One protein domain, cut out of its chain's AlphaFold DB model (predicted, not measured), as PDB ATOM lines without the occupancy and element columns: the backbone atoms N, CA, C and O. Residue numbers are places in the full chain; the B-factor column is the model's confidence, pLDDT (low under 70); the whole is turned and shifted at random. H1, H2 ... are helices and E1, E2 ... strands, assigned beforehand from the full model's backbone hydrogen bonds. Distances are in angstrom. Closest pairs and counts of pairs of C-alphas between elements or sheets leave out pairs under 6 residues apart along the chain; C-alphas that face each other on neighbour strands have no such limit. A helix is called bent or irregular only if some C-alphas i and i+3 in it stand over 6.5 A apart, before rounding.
ATOM      1  N   GLU A 112      -7.028 -20.476 -19.405       86.56
ATOM      2  CA  GLU A 112      -7.191 -19.559 -20.529       86.56
ATOM      3  C   GLU A 112      -5.806 -19.184 -21.053       86.56
ATOM      4  O   GLU A 112      -4.910 -18.909 -20.259       86.56
ATOM      5  N   ILE A 113      -5.636 -19.090 -22.372       89.06
ATOM      6  CA  ILE A 113      -4.427 -18.510 -22.976       89.06
ATOM      7  C   ILE A 113      -4.664 -17.051 -23.336       89.06
ATOM      8  O   ILE A 113      -5.738 -16.680 -23.806       89.06
ATOM      9  N   VAL A 114      -3.655 -16.212 -23.138       92.19
ATOM     10  CA  VAL A 114      -3.715 -14.773 -23.424       92.19
ATOM     11  C   VAL A 114      -2.546 -14.356 -24.297       92.19
ATOM     12  O   VAL A 114      -1.489 -14.983 -24.293       92.19
ATOM     13  N   VAL A 115      -2.724 -13.253 -25.022       95.12
ATOM     14  CA  VAL A 115      -1.608 -12.537 -25.640       95.12
ATOM     15  C   VAL A 115      -1.071 -11.526 -24.636       95.12
ATOM     16  O   VAL A 115      -1.815 -10.666 -24.160       95.12
ATOM     17  N   ALA A 116       0.224 -11.608 -24.347       93.44
ATOM     18  CA  ALA A 116       0.933 -10.653 -23.509       93.44
ATOM     19  C   ALA A 116       1.989  -9.896 -24.319       93.44
ATOM     20  O   ALA A 116       2.644 -10.448 -25.207       93.44
ATOM     21  N   THR A 117       2.163  -8.617 -24.002       95.06
ATOM     22  CA  THR A 117       3.191  -7.751 -24.590       95.06
ATOM     23  C   THR A 117       3.889  -6.946 -23.503       95.06
ATOM     24  O   THR A 117       3.441  -6.945 -22.360       95.06
ATOM     25  N   THR A 118       4.968  -6.232 -23.830       91.06
ATOM     26  CA  THR A 118       5.496  -5.210 -22.910       91.06
ATOM     27  C   THR A 118       4.491  -4.071 -22.743       91.06
ATOM     28  O   THR A 118       3.721  -3.780 -23.669       91.06
ATOM     29  N   ALA A 119       4.504  -3.365 -21.608       81.38
ATOM     30  CA  ALA A 119       3.530  -2.303 -21.331       81.38
ATOM     31  C   ALA A 119       3.542  -1.186 -22.393       81.38
ATOM     32  O   ALA A 119       2.525  -0.528 -22.643       81.38
ATOM     33  N   LYS A 120       4.690  -0.995 -23.057       85.25
ATOM     34  CA  LYS A 120       4.879  -0.047 -24.163       85.25
ATOM     35  C   LYS A 120       4.229  -0.504 -25.475       85.25
ATOM     36  O   LYS A 120       3.728   0.334 -26.222       85.25
ATOM     37  N   ASN A 121       4.227  -1.803 -25.765       85.94
ATOM     38  CA  ASN A 121       3.821  -2.362 -27.057       85.94
ATOM     39  C   ASN A 121       2.434  -3.007 -26.975       85.94
ATOM     40  O   ASN A 121       2.268  -4.199 -27.222       85.94
ATOM     41  N   LYS A 122       1.418  -2.222 -26.608       88.56
ATOM     42  CA  LYS A 122       0.062  -2.732 -26.367       88.56
ATOM     43  C   LYS A 122      -0.545  -3.395 -27.609       88.56
ATOM     44  O   LYS A 122      -0.556  -2.809 -28.693       88.56
ATOM     45  N   VAL A 123      -1.087  -4.597 -27.419       88.88
ATOM     46  CA  VAL A 123      -1.918  -5.313 -28.396       88.88
ATOM     47  C   VAL A 123      -3.240  -5.664 -27.731       88.88
ATOM     48  O   VAL A 123      -3.260  -6.438 -26.781       88.88
ATOM     49  N   SER A 124      -4.326  -5.075 -28.221       88.50
ATOM     50  CA  SER A 124      -5.680  -5.245 -27.688       88.50
ATOM     51  C   SER A 124      -6.616  -6.028 -28.613       88.50
ATOM     52  O   SER A 124      -7.770  -6.253 -28.265       88.50
ATOM     53  N   ASP A 125      -6.150  -6.403 -29.807       90.31
ATOM     54  CA  ASP A 125      -6.923  -7.161 -30.792       90.31
ATOM     55  C   ASP A 125      -6.001  -8.030 -31.663       90.31
ATOM     56  O   ASP A 125      -4.910  -7.597 -32.048       90.31
ATOM     57  N   TYR A 126      -6.446  -9.238 -32.027       91.88
ATOM     58  CA  TYR A 126      -5.647 -10.184 -32.815       91.88
ATOM     59  C   TYR A 126      -5.230  -9.637 -34.188       91.88
ATOM     60  O   TYR A 126      -4.163  -9.992 -34.687       91.88
ATOM     61  N   ASN A 127      -6.005  -8.737 -34.805       92.94
ATOM     62  CA  ASN A 127      -5.640  -8.136 -36.092       92.94
ATOM     63  C   ASN A 127      -4.399  -7.233 -35.989       92.94
ATOM     64  O   ASN A 127      -3.716  -7.004 -36.989       92.94
ATOM     65  N   GLN A 128      -4.071  -6.739 -34.791       95.44
ATOM     66  CA  GLN A 128      -2.865  -5.943 -34.542       95.44
ATOM     67  C   GLN A 128      -1.589  -6.795 -34.499       95.44
ATOM     68  O   GLN A 128      -0.491  -6.239 -34.430       95.44
ATOM     69  N   LEU A 129      -1.713  -8.126 -34.543       95.75
ATOM     70  CA  LEU A 129      -0.583  -9.048 -34.653       95.75
ATOM     71  C   LEU A 129      -0.109  -9.242 -36.099       95.75
ATOM     72  O   LEU A 129       0.906  -9.894 -36.324       95.75
ATOM     73  N   LYS A 130      -0.792  -8.667 -37.094       96.50
ATOM     74  CA  LYS A 130      -0.404  -8.821 -38.496       96.50
ATOM     75  C   LYS A 130       1.031  -8.338 -38.741       96.50
ATOM     76  O   LYS A 130       1.347  -7.174 -38.506       96.50
ATOM     77  N   GLY A 131       1.879  -9.231 -39.250       94.38
ATOM     78  CA  GLY A 131       3.303  -8.992 -39.498       94.38
ATOM     79  C   GLY A 131       4.184  -8.963 -38.245       94.38
ATOM     80  O   GLY A 131       5.378  -8.713 -38.371       94.38
ATOM     81  N   LYS A 132       3.621  -9.202 -37.056       96.94
ATOM     82  CA  LYS A 132       4.361  -9.288 -35.792       96.94
ATOM     83  C   LYS A 132       4.831 -10.711 -35.517       96.94
ATOM     84  O   LYS A 132       4.214 -11.674 -35.977       96.94
ATOM     85  N   LYS A 133       5.881 -10.836 -34.710       97.88
ATOM     86  CA  LYS A 133       6.382 -12.116 -34.203       97.88
ATOM     87  C   LYS A 133       5.749 -12.436 -32.856       97.88
ATOM     88  O   LYS A 133       5.908 -11.678 -31.899       97.88
ATOM     89  N   VAL A 134       5.061 -13.570 -32.785       97.94
ATOM     90  CA  VAL A 134       4.406 -14.078 -31.579       97.94
ATOM     91  C   VAL A 134       5.177 -15.291 -31.075       97.94
ATOM     92  O   VAL A 134       5.269 -16.308 -31.763       97.94
ATOM     93  N   GLY A 135       5.758 -15.156 -29.887       97.19
ATOM     94  CA  GLY A 135       6.448 -16.230 -29.189       97.19
ATOM     95  C   GLY A 135       5.480 -17.213 -28.540       97.19
ATOM     96  O   GLY A 135       4.465 -16.799 -27.981       97.19
ATOM     97  N   VAL A 136       5.803 -18.502 -28.590       95.00
ATOM     98  CA  VAL A 136       5.042 -19.552 -27.903       95.00
ATOM     99  C   VAL A 136       5.942 -20.730 -27.534       95.00
ATOM    100  O   VAL A 136       6.922 -21.004 -28.225       95.00
ATOM    101  N   LYS A 137       5.627 -21.450 -26.456       85.75
ATOM    102  CA  LYS A 137       6.346 -22.680 -26.090       85.75
ATOM    103  C   LYS A 137       5.962 -23.852 -27.002       85.75
ATOM    104  O   LYS A 137       4.789 -23.998 -27.361       85.75
ATOM    105  N   ASN A 138       6.943 -24.693 -27.328       83.56
ATOM    106  CA  ASN A 138       6.775 -25.898 -28.140       83.56
ATOM    107  C   ASN A 138       5.764 -26.882 -27.521       83.56
ATOM    108  O   ASN A 138       5.693 -27.059 -26.306       83.56
ATOM    109  N   SER A 139       4.991 -27.556 -28.375       79.25
ATOM    110  CA  SER A 139       4.044 -28.626 -28.026       79.25
ATOM    111  C   SER A 139       2.914 -28.224 -27.058       79.25
ATOM    112  O   SER A 139       2.276 -29.085 -26.440       79.25
ATOM    113  N   THR A 140       2.623 -26.923 -26.948       82.94
ATOM    114  CA  THR A 140       1.558 -26.379 -26.088       82.94
ATOM    115  C   THR A 140       0.237 -26.176 -26.833       82.94
ATOM    116  O   THR A 140       0.188 -26.048 -28.057       82.94
ATOM    117  N   ALA A 141      -0.865 -26.090 -26.084       84.75
ATOM    118  CA  ALA A 141      -2.166 -25.739 -26.652       84.75
ATOM    119  C   ALA A 141      -2.195 -24.298 -27.209       84.75
ATOM    120  O   ALA A 141      -2.870 -24.045 -28.207       84.75
ATOM    121  N   ALA A 142      -1.399 -23.386 -26.635       88.38
ATOM    122  CA  ALA A 142      -1.164 -22.051 -27.180       88.38
ATOM    123  C   ALA A 142      -0.549 -22.108 -28.588       88.38
ATOM    124  O   ALA A 142      -1.013 -21.409 -29.491       88.38
ATOM    125  N   GLN A 143       0.433 -22.990 -28.821       92.25
ATOM    126  CA  GLN A 143       1.016 -23.173 -30.153       92.25
ATOM    127  C   GLN A 143      -0.043 -23.654 -31.148       92.25
ATOM    128  O   GLN A 143      -0.189 -23.063 -32.216       92.25
ATOM    129  N   THR A 144      -0.828 -24.674 -30.788       88.94
ATOM    130  CA  THR A 144      -1.905 -25.184 -31.653       88.94
ATOM    131  C   THR A 144      -2.936 -24.101 -31.978       88.94
ATOM    132  O   THR A 144      -3.403 -24.004 -33.117       88.94
ATOM    133  N   PHE A 145      -3.287 -23.256 -31.003       91.69
ATOM    134  CA  PHE A 145      -4.178 -22.121 -31.229       91.69
ATOM    135  C   PHE A 145      -3.581 -21.129 -32.234       91.69
ATOM    136  O   PHE A 145      -4.279 -20.722 -33.170       91.69
ATOM    137  N   LEU A 146      -2.306 -20.762 -32.073       94.88
ATOM    138  CA  LEU A 146      -1.622 -19.856 -32.993       94.88
ATOM    139  C   LEU A 146      -1.529 -20.443 -34.403       94.88
ATOM    140  O   LEU A 146      -1.825 -19.763 -35.379       94.88
ATOM    141  N   GLU A 147      -1.180 -21.719 -34.540       95.06
ATOM    142  CA  GLU A 147      -1.086 -22.387 -35.842       95.06
ATOM    143  C   GLU A 147      -2.432 -22.402 -36.571       95.06
ATOM    144  O   GLU A 147      -2.507 -22.035 -37.744       95.06
ATOM    145  N   LYS A 148      -3.519 -22.735 -35.862       93.69
ATOM    146  CA  LYS A 148      -4.878 -22.766 -36.422       93.69
ATOM    147  C   LYS A 148      -5.369 -21.390 -36.883       93.69
ATOM    148  O   LYS A 148      -6.192 -21.305 -37.792       93.69
ATOM    149  N   ASN A 149      -4.898 -20.320 -36.248       94.38
ATOM    150  CA  ASN A 149      -5.359 -18.955 -36.500       94.38
ATOM    151  C   ASN A 149      -4.346 -18.098 -37.282       94.38
ATOM    152  O   ASN A 149      -4.626 -16.929 -37.565       94.38
ATOM    153  N   LYS A 150      -3.202 -18.668 -37.676       94.12
ATOM    154  CA  LYS A 150      -2.112 -17.962 -38.356       94.12
ATOM    155  C   LYS A 150      -2.568 -17.277 -39.642       94.12
ATOM    156  O   LYS A 150      -2.344 -16.081 -39.808       94.12
ATOM    157  N   ASP A 151      -3.267 -17.999 -40.516       92.69
ATOM    158  CA  ASP A 151      -3.727 -17.465 -41.809       92.69
ATOM    159  C   ASP A 151      -4.808 -16.386 -41.649       92.69
ATOM    160  O   ASP A 151      -4.955 -15.508 -42.499       92.69
ATOM    161  N   LYS A 152      -5.550 -16.426 -40.536       94.50
ATOM    162  CA  LYS A 152      -6.611 -15.465 -40.228       94.50
ATOM    163  C   LYS A 152      -6.051 -14.103 -39.812       94.50
ATOM    164  O   LYS A 152      -6.607 -13.082 -40.207       94.50
ATOM    165  N   TYR A 153      -4.970 -14.081 -39.028       95.44
ATOM    166  CA  TYR A 153      -4.450 -12.854 -38.406       95.44
ATOM    167  C   TYR A 153      -3.067 -12.418 -38.917       95.44
ATOM    168  O   TYR A 153      -2.670 -11.273 -38.706       95.44
ATOM    169  N   GLY A 154      -2.351 -13.277 -39.646       94.62
ATOM    170  CA  GLY A 154      -1.153 -12.919 -40.409       94.62
ATOM    171  C   GLY A 154       0.096 -12.605 -39.580       94.62
ATOM    172  O   GLY A 154       0.887 -11.767 -40.008       94.62
ATOM    173  N   TYR A 155       0.267 -13.226 -38.410       97.38
ATOM    174  CA  TYR A 155       1.492 -13.151 -37.599       97.38
ATOM    175  C   TYR A 155       2.518 -14.238 -37.958       97.38
ATOM    176  O   TYR A 155       2.201 -15.261 -38.572       97.38
ATOM    177  N   GLU A 156       3.758 -14.037 -37.517       97.31
ATOM    178  CA  GLU A 156       4.822 -15.041 -37.531       97.31
ATOM    179  C   GLU A 156       4.895 -15.742 -36.170       97.31
ATOM    180  O   GLU A 156       4.922 -15.084 -35.135       97.31
ATOM    181  N   ILE A 157       4.933 -17.076 -36.162       97.62
ATOM    182  CA  ILE A 157       5.063 -17.867 -34.930       97.62
ATOM    183  C   ILE A 157       6.548 -18.149 -34.708       97.62
ATOM    184  O   ILE A 157       7.209 -18.678 -35.605       97.62
ATOM    185  N   VAL A 158       7.056 -17.814 -33.524       97.31
ATOM    186  CA  VAL A 158       8.409 -18.161 -33.077       97.31
ATOM    187  C   VAL A 158       8.275 -19.094 -31.887       97.31
ATOM    188  O   VAL A 158       7.653 -18.730 -30.892       97.31
ATOM    189  N   THR A 159       8.824 -20.299 -31.991       94.12
ATOM    190  CA  THR A 159       8.680 -21.292 -30.930       94.12
ATOM    191  C   THR A 159       9.925 -21.391 -30.053       94.12
ATOM    192  O   THR A 159      11.037 -21.121 -30.508       94.12
ATOM    193  N   TYR A 160       9.724 -21.738 -28.782       86.19
ATOM    194  CA  TYR A 160      10.775 -21.833 -27.767       86.19
ATOM    195  C   TYR A 160      10.644 -23.122 -26.961       86.19
ATOM    196  O   TYR A 160       9.532 -23.595 -26.719       86.19
ATOM    197  N   ASP A 161      11.773 -23.647 -26.488       75.75
ATOM    198  CA  ASP A 161      11.795 -24.858 -25.660       75.75
ATOM    199  C   ASP A 161      11.404 -24.565 -24.205       75.75
ATOM    200  O   ASP A 161      10.856 -25.422 -23.520       75.75
ATOM    201  N   THR A 162      11.669 -23.344 -23.726       72.50
ATOM    202  CA  THR A 162      11.417 -22.930 -22.336       72.50
ATOM    203  C   THR A 162      10.771 -21.547 -22.267       72.50
ATOM    204  O   THR A 162      10.965 -20.705 -23.150       72.50
ATOM    205  N   GLY A 163      10.034 -21.288 -21.182       75.81
ATOM    206  CA  GLY A 163       9.451 -19.971 -20.914       75.81
ATOM    207  C   GLY A 163      10.512 -18.874 -20.808       75.81
ATOM    208  O   GLY A 163      10.358 -17.818 -21.414       75.81
ATOM    209  N   ASP A 164      11.630 -19.139 -20.130       75.50
ATOM    210  CA  ASP A 164      12.706 -18.159 -19.918       75.50
ATOM    211  C   ASP A 164      13.279 -17.617 -21.236       75.50
ATOM    212  O   ASP A 164      13.476 -16.406 -21.390       75.50
ATOM    213  N   GLN A 165      13.496 -18.495 -22.222       81.38
ATOM    214  CA  GLN A 165      13.939 -18.097 -23.562       81.38
ATOM    215  C   GLN A 165      12.892 -17.230 -24.268       81.38
ATOM    216  O   GLN A 165      13.241 -16.228 -24.898       81.38
ATOM    217  N   MET A 166      11.611 -17.582 -24.137       90.44
ATOM    218  CA  MET A 166      10.504 -16.849 -24.747       90.44
ATOM    219  C   MET A 166      10.364 -15.444 -24.141       90.44
ATOM    220  O   MET A 166      10.363 -14.455 -24.876       90.44
ATOM    221  N   TYR A 167      10.320 -15.332 -22.810       85.56
ATOM    222  CA  TYR A 167      10.168 -14.054 -22.105       85.56
ATOM    223  C   TYR A 167      11.394 -13.147 -22.265       85.56
ATOM    224  O   TYR A 167      11.240 -11.949 -22.499       85.56
ATOM    225  N   THR A 168      12.609 -13.704 -22.255       85.69
ATOM    226  CA  THR A 168      13.834 -12.945 -22.574       85.69
ATOM    227  C   THR A 168      13.795 -12.392 -24.001       85.69
ATOM    228  O   THR A 168      14.199 -11.252 -24.238       85.69
ATOM    229  N   SER A 169      13.267 -13.162 -24.958       90.75
ATOM    230  CA  SER A 169      13.117 -12.705 -26.346       90.75
ATOM    231  C   SER A 169      12.074 -11.597 -26.500       90.75
ATOM    232  O   SER A 169      12.237 -10.723 -27.353       90.75
ATOM    233  N   LEU A 170      11.022 -11.604 -25.675       93.38
ATOM    234  CA  LEU A 170      10.046 -10.515 -25.622       93.38
ATOM    235  C   LEU A 170      10.671  -9.254 -25.020       93.38
ATOM    236  O   LEU A 170      10.570  -8.176 -25.605       93.38
ATOM    237  N   ALA A 171      11.373  -9.392 -23.893       87.81
ATOM    238  CA  ALA A 171      12.026  -8.279 -23.209       87.81
ATOM    239  C   ALA A 171      13.111  -7.608 -24.072       87.81
ATOM    240  O   ALA A 171      13.270  -6.389 -24.035       87.81
ATOM    241  N   SER A 172      13.832  -8.382 -24.893       90.81
ATOM    242  CA  SER A 172      14.825  -7.851 -25.836       90.81
ATOM    243  C   SER A 172      14.217  -7.211 -27.091       90.81
ATOM    244  O   SER A 172      14.943  -6.592 -27.869       90.81
ATOM    245  N   GLY A 173      12.905  -7.364 -27.313       91.94
ATOM    246  CA  GLY A 173      12.217  -6.936 -28.533       91.94
ATOM    247  C   GLY A 173      12.516  -7.803 -29.761       91.94
ATOM    248  O   GLY A 173      12.313  -7.358 -30.887       91.94
ATOM    249  N   THR A 174      13.014  -9.030 -29.573       95.12
ATOM    250  CA  THR A 174      13.222 -10.003 -30.667       95.12
ATOM    251  C   THR A 174      11.892 -10.576 -31.173       95.12
ATOM    252  O   THR A 174      11.769 -10.918 -32.353       95.12
ATOM    253  N   ILE A 175      10.892 -10.640 -30.292       97.00
ATOM    254  CA  ILE A 175       9.481 -10.898 -30.603       97.00
ATOM    255  C   ILE A 175       8.614  -9.759 -30.057       97.00
ATOM    256  O   ILE A 175       9.015  -9.059 -29.128       97.00
ATOM    257  N   ASP A 176       7.427  -9.567 -30.630       96.69
ATOM    258  CA  ASP A 176       6.543  -8.442 -30.301       96.69
ATOM    259  C   ASP A 176       5.493  -8.783 -29.237       96.69
ATOM    260  O   ASP A 176       4.972  -7.895 -28.561       96.69
ATOM    261  N   ALA A 177       5.137 -10.063 -29.140       97.12
ATOM    262  CA  ALA A 177       4.140 -10.590 -28.221       97.12
ATOM    263  C   ALA A 177       4.465 -12.042 -27.864       97.12
ATOM    264  O   ALA A 177       5.181 -12.720 -28.602       97.12
ATOM    265  N   VAL A 178       3.894 -12.536 -26.771       96.88
ATOM    266  CA  VAL A 178       3.890 -13.961 -26.414       96.88
ATOM    267  C   VAL A 178       2.461 -14.439 -26.210       96.88
ATOM    268  O   VAL A 178       1.594 -13.643 -25.846       96.88
ATOM    269  N   MET A 179       2.212 -15.725 -26.444       94.94
ATOM    270  CA  MET A 179       0.975 -16.384 -26.035       94.94
ATOM    271  C   MET A 179       1.292 -17.484 -25.024       94.94
ATOM    272  O   MET A 179       2.024 -18.420 -25.340       94.94
ATOM    273  N   ASP A 180       0.745 -17.358 -23.819       91.12
ATOM    274  CA  ASP A 180       0.923 -18.308 -22.714       91.12
ATOM    275  C   ASP A 180      -0.346 -18.323 -21.848       91.12
ATOM    276  O   ASP A 180      -1.279 -17.539 -22.079       91.12
ATOM    277  N   ASP A 181      -0.403 -19.216 -20.864       87.56
ATOM    278  CA  ASP A 181      -1.530 -19.291 -19.937       87.56
ATOM    279  C   ASP A 181      -1.670 -18.000 -19.114       87.56
ATOM    280  O   ASP A 181      -0.703 -17.421 -18.612       87.56
ATOM    281  N   LYS A 182      -2.909 -17.546 -18.931       84.56
ATOM    282  CA  LYS A 182      -3.256 -16.308 -18.223       84.56
ATOM    283  C   LYS A 182      -2.685 -16.270 -16.813       84.56
ATOM    284  O   LYS A 182      -2.136 -15.246 -16.417       84.56
ATOM    285  N   ALA A 183      -2.762 -17.389 -16.095       79.31
ATOM    286  CA  ALA A 183      -2.211 -17.538 -14.752       79.31
ATOM    287  C   ALA A 183      -0.694 -17.279 -14.703       79.31
ATOM    288  O   ALA A 183      -0.211 -16.623 -13.781       79.31
ATOM    289  N   VAL A 184       0.048 -17.727 -15.721       83.69
ATOM    290  CA  VAL A 184       1.503 -17.532 -15.839       83.69
ATOM    291  C   VAL A 184       1.819 -16.058 -16.056       83.69
ATOM    292  O   VAL A 184       2.641 -15.481 -15.345       83.69
ATOM    293  N   ILE A 185       1.119 -15.417 -16.996       84.19
ATOM    294  CA  ILE A 185       1.321 -13.995 -17.290       84.19
ATOM    295  C   ILE A 185       0.930 -13.127 -16.090       84.19
ATOM    296  O   ILE A 185       1.670 -12.216 -15.728       84.19
ATOM    297  N   GLN A 186      -0.198 -13.411 -15.436       77.00
ATOM    298  CA  GLN A 186      -0.630 -12.690 -14.235       77.00
ATOM    299  C   GLN A 186       0.372 -12.846 -13.088       77.00
ATOM    300  O   GLN A 186       0.697 -11.861 -12.424       77.00
ATOM    301  N   TYR A 187       0.916 -14.048 -12.892       73.56
ATOM    302  CA  TYR A 187       1.967 -14.272 -11.909       73.56
ATOM    303  C   TYR A 187       3.232 -13.467 -12.240       73.56
ATOM    304  O   TYR A 187       3.775 -12.788 -11.370       73.56
ATOM    305  N   ALA A 188       3.671 -13.451 -13.499       75.75
ATOM    306  CA  ALA A 188       4.826 -12.664 -13.926       75.75
ATOM    307  C   ALA A 188       4.622 -11.146 -13.729       75.75
ATOM    308  O   ALA A 188       5.518 -10.463 -13.226       75.75
ATOM    309  N   ILE A 189       3.426 -10.625 -14.030       74.00
ATOM    310  CA  ILE A 189       3.032  -9.232 -13.742       74.00
ATOM    311  C   ILE A 189       3.089  -8.954 -12.233       74.00
ATOM    312  O   ILE A 189       3.630  -7.929 -11.819       74.00
ATOM    313  N   SER A 190       2.604  -9.881 -11.395       65.69
ATOM    314  CA  SER A 190       2.662  -9.745  -9.929       65.69
ATOM    315  C   SER A 190       4.100  -9.673  -9.392       65.69
ATOM    316  O   SER A 190       4.360  -9.020  -8.383       65.69
ATOM    317  N   LYS A 191       5.063 -10.273 -10.105       68.62
ATOM    318  CA  LYS A 191       6.507 -10.185  -9.830       68.62
ATOM    319  C   LYS A 191       7.182  -8.985 -10.507       68.62
ATOM    320  O   LYS A 191       8.400  -8.976 -10.657       68.62
ATOM    321  N   GLN A 192       6.401  -7.971 -10.886       68.81
ATOM    322  CA  GLN A 192       6.855  -6.708 -11.478       68.81
ATOM    323  C   GLN A 192       7.594  -6.853 -12.820       68.81
ATOM    324  O   GLN A 192       8.390  -5.986 -13.188       68.81
ATOM    325  N   GLN A 193       7.341  -7.921 -13.581       75.94
ATOM    326  CA  GLN A 193       7.846  -7.999 -14.953       75.94
ATOM    327  C   GLN A 193       7.084  -7.021 -15.866       75.94
ATOM    328  O   GLN A 193       5.883  -6.813 -15.691       75.94
ATOM    329  N   ASP A 194       7.771  -6.430 -16.855       84.81
ATOM    330  CA  ASP A 194       7.175  -5.520 -17.852       84.81
ATOM    331  C   ASP A 194       6.314  -6.298 -18.860       84.81
ATOM    332  O   ASP A 194       6.703  -6.528 -20.007       84.81
ATOM    333  N   LEU A 195       5.147  -6.741 -18.398       86.25
ATOM    334  CA  LEU A 195       4.149  -7.474 -19.164       86.25
ATOM    335  C   LEU A 195       2.773  -6.829 -18.992       86.25
ATOM    336  O   LEU A 195       2.437  -6.280 -17.945       86.25
ATOM    337  N   ALA A 196       1.951  -6.913 -20.031       83.75
ATOM    338  CA  ALA A 196       0.587  -6.420 -20.034       83.75
ATOM    339  C   ALA A 196      -0.316  -7.337 -20.864       83.75
ATOM    340  O   ALA A 196       0.014  -7.700 -21.996       83.75
ATOM    341  N   ILE A 197      -1.491  -7.645 -20.316       86.56
ATOM    342  CA  ILE A 197      -2.596  -8.297 -21.023       86.56
ATOM    343  C   ILE A 197      -3.581  -7.193 -21.397       86.56
ATOM    344  O   ILE A 197      -4.127  -6.533 -20.517       86.56
ATOM    345  N   ASN A 198      -3.798  -6.956 -22.692       86.94
ATOM    346  CA  ASN A 198      -4.697  -5.886 -23.153       86.94
ATOM    347  C   ASN A 198      -5.887  -6.416 -23.971       86.94
ATOM    348  O   ASN A 198      -6.588  -5.631 -24.610       86.94
ATOM    349  N   MET A 199      -6.114  -7.731 -23.965       83.50
ATOM    350  CA  MET A 199      -7.241  -8.377 -24.634       83.50
ATOM    351  C   MET A 199      -7.745  -9.593 -23.843       83.50
ATOM    352  O   MET A 199      -6.989 -10.122 -23.024       83.50
ATOM    353  N   PRO A 200      -8.999 -10.035 -24.061       78.56
ATOM    354  CA  PRO A 200      -9.541 -11.221 -23.404       78.56
ATOM    355  C   PRO A 200      -8.724 -12.485 -23.696       78.56
ATOM    356  O   PRO A 200      -8.100 -12.596 -24.752       78.56
ATOM    357  N   GLY A 201      -8.747 -13.430 -22.755       83.25
ATOM    358  CA  GLY A 201      -8.173 -14.759 -22.944       83.25
ATOM    359  C   GLY A 201      -9.102 -15.696 -23.710       83.25
ATOM    360  O   GLY A 201     -10.305 -15.462 -23.813       83.25
ATOM    361  N   GLU A 202      -8.527 -16.775 -24.227       85.44
ATOM    362  CA  GLU A 202      -9.228 -17.844 -24.932       85.44
ATOM    363  C   GLU A 202      -9.235 -19.098 -24.058       85.44
ATOM    364  O   GLU A 202      -8.179 -19.627 -23.702       85.44
ATOM    365  N   ALA A 203     -10.424 -19.589 -23.717       83.94
ATOM    366  CA  ALA A 203     -10.571 -20.838 -22.982       83.94
ATOM    367  C   ALA A 203     -10.197 -22.019 -23.889       83.94
ATOM    368  O   ALA A 203     -10.836 -22.261 -24.917       83.94
ATOM    369  N   ILE A 204      -9.163 -22.766 -23.506       81.56
ATOM    370  CA  ILE A 204      -8.610 -23.868 -24.315       81.56
ATOM    371  C   ILE A 204      -8.678 -25.237 -23.628       81.56
ATOM    372  O   ILE A 204      -8.235 -26.234 -24.199       81.56
ATOM    373  N   GLY A 205      -9.270 -25.301 -22.435       82.06
ATOM    374  CA  GLY A 205      -9.538 -26.535 -21.703       82.06
ATOM    375  C   GLY A 205      -9.069 -26.460 -20.256       82.06
ATOM    376  O   GLY A 205      -8.962 -25.385 -19.672       82.06
ATOM    377  N   SER A 206      -8.771 -27.626 -19.698       88.69
ATOM    378  CA  SER A 206      -8.394 -27.784 -18.294       88.69
ATOM    379  C   SER A 206      -7.147 -28.654 -18.184       88.69
ATOM    380  O   SER A 206      -6.906 -29.510 -19.041       88.69
TER     381      SER A 206
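Overview. This is residues 112 to 206 of the 723 residues of the protein "Glutamine ABC transporter, glutamine-binding protein/permease protein" of Streptococcus sp. DD13 (UniProt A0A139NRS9). A strongly twisted sheet of five strands forms the middle layer, curling round the helix H2 on one face, while H3 and H4 cover the other face. The short helix H1 sits by the last residue of H2. The printed part has 95 residues with four named helices and five named strands, in the order E1 H1 E2 H2 E3 H3 E4 H4 E5; the mixed sheet runs E3, E2, E4, E1, E5, and the class is mixed, helices and strands. The whole is compact, with a radius of gyration of the C-alphas of 11.8 A, and rounded, spanning 34 by 30 by 25 A.

Along the chain. In the sheet, E1, residues 112 to 117, begins at C-alpha (-7.191, -19.559, -20.529) and is 16.2 A long. E2, residues 133 to 137, E3, residues 156 to 160, and E4, residues 177 to 181, are each 13.3 A long. E5, residues 202 to 206, is 12.0 A long and ends at C-alpha (-8.394, -27.784, -18.294). H2, residues 141 to 153, is 17.6 A long and irregular: C-alphas 148 and 151 are 7.6 A apart. H3, residues 163 to 171, measures 12.2 A, H4, residues 182 to 190, 12.1 A, and H1, residues 126 to 129, 5.5 A.

Arrangement. E3 and E2 are parallel, with N 134 and O 156 at 2.8 A, within hydrogen-bond range. E2 and E4 are parallel, with N 135 and O 177 at 2.8 A. E4 and E1 are antiparallel, with N 116 and O 178 at 2.9 A. E1 and the edge strand E5 are antiparallel, with N 202 and O 113 at 2.8 A. E2, H2, E3 form a strand-helix-strand unit, two parallel neighbour strands with a helix between; E3, H3, E4 and E4, H4, E5 are split units, with another strand between their two; the three crossovers are right-handed. H2 is on the sheet, its closest C-alphas to E2 being those of Gln 143 and Val 136, 5.9 A apart. On the opposite face, H3 has a height over the sheet of 8.3 A and H4 one of 10.1 A, over E1; these are three layers, helices on both faces of a sheet. H3 and H4 are apart. H1 and H2 only just touch, with 3 pairs of C-alphas within 8 A, made by residue 153 of H2 alone; the closest are Asn 127 and Tyr 153, 5.4 A. Every O i to N i+4 pair is within hydrogen-bond range in H3 and H4, against 7 of 9 in H2; H1 is too short for such a pair.

Size, cuts and confidence. The C-alphas of Asp 151 and Lys 191, the two farthest apart, are 34.4 A apart. The printed part has no cut. The link from H4 to E5, 11 residues, is long; within it residues 196 to 197 pair antiparallel with residues 116 to 117 of E1. Mean pLDDT of the printed part is 88.0, and residues 190 to 192 are under 70.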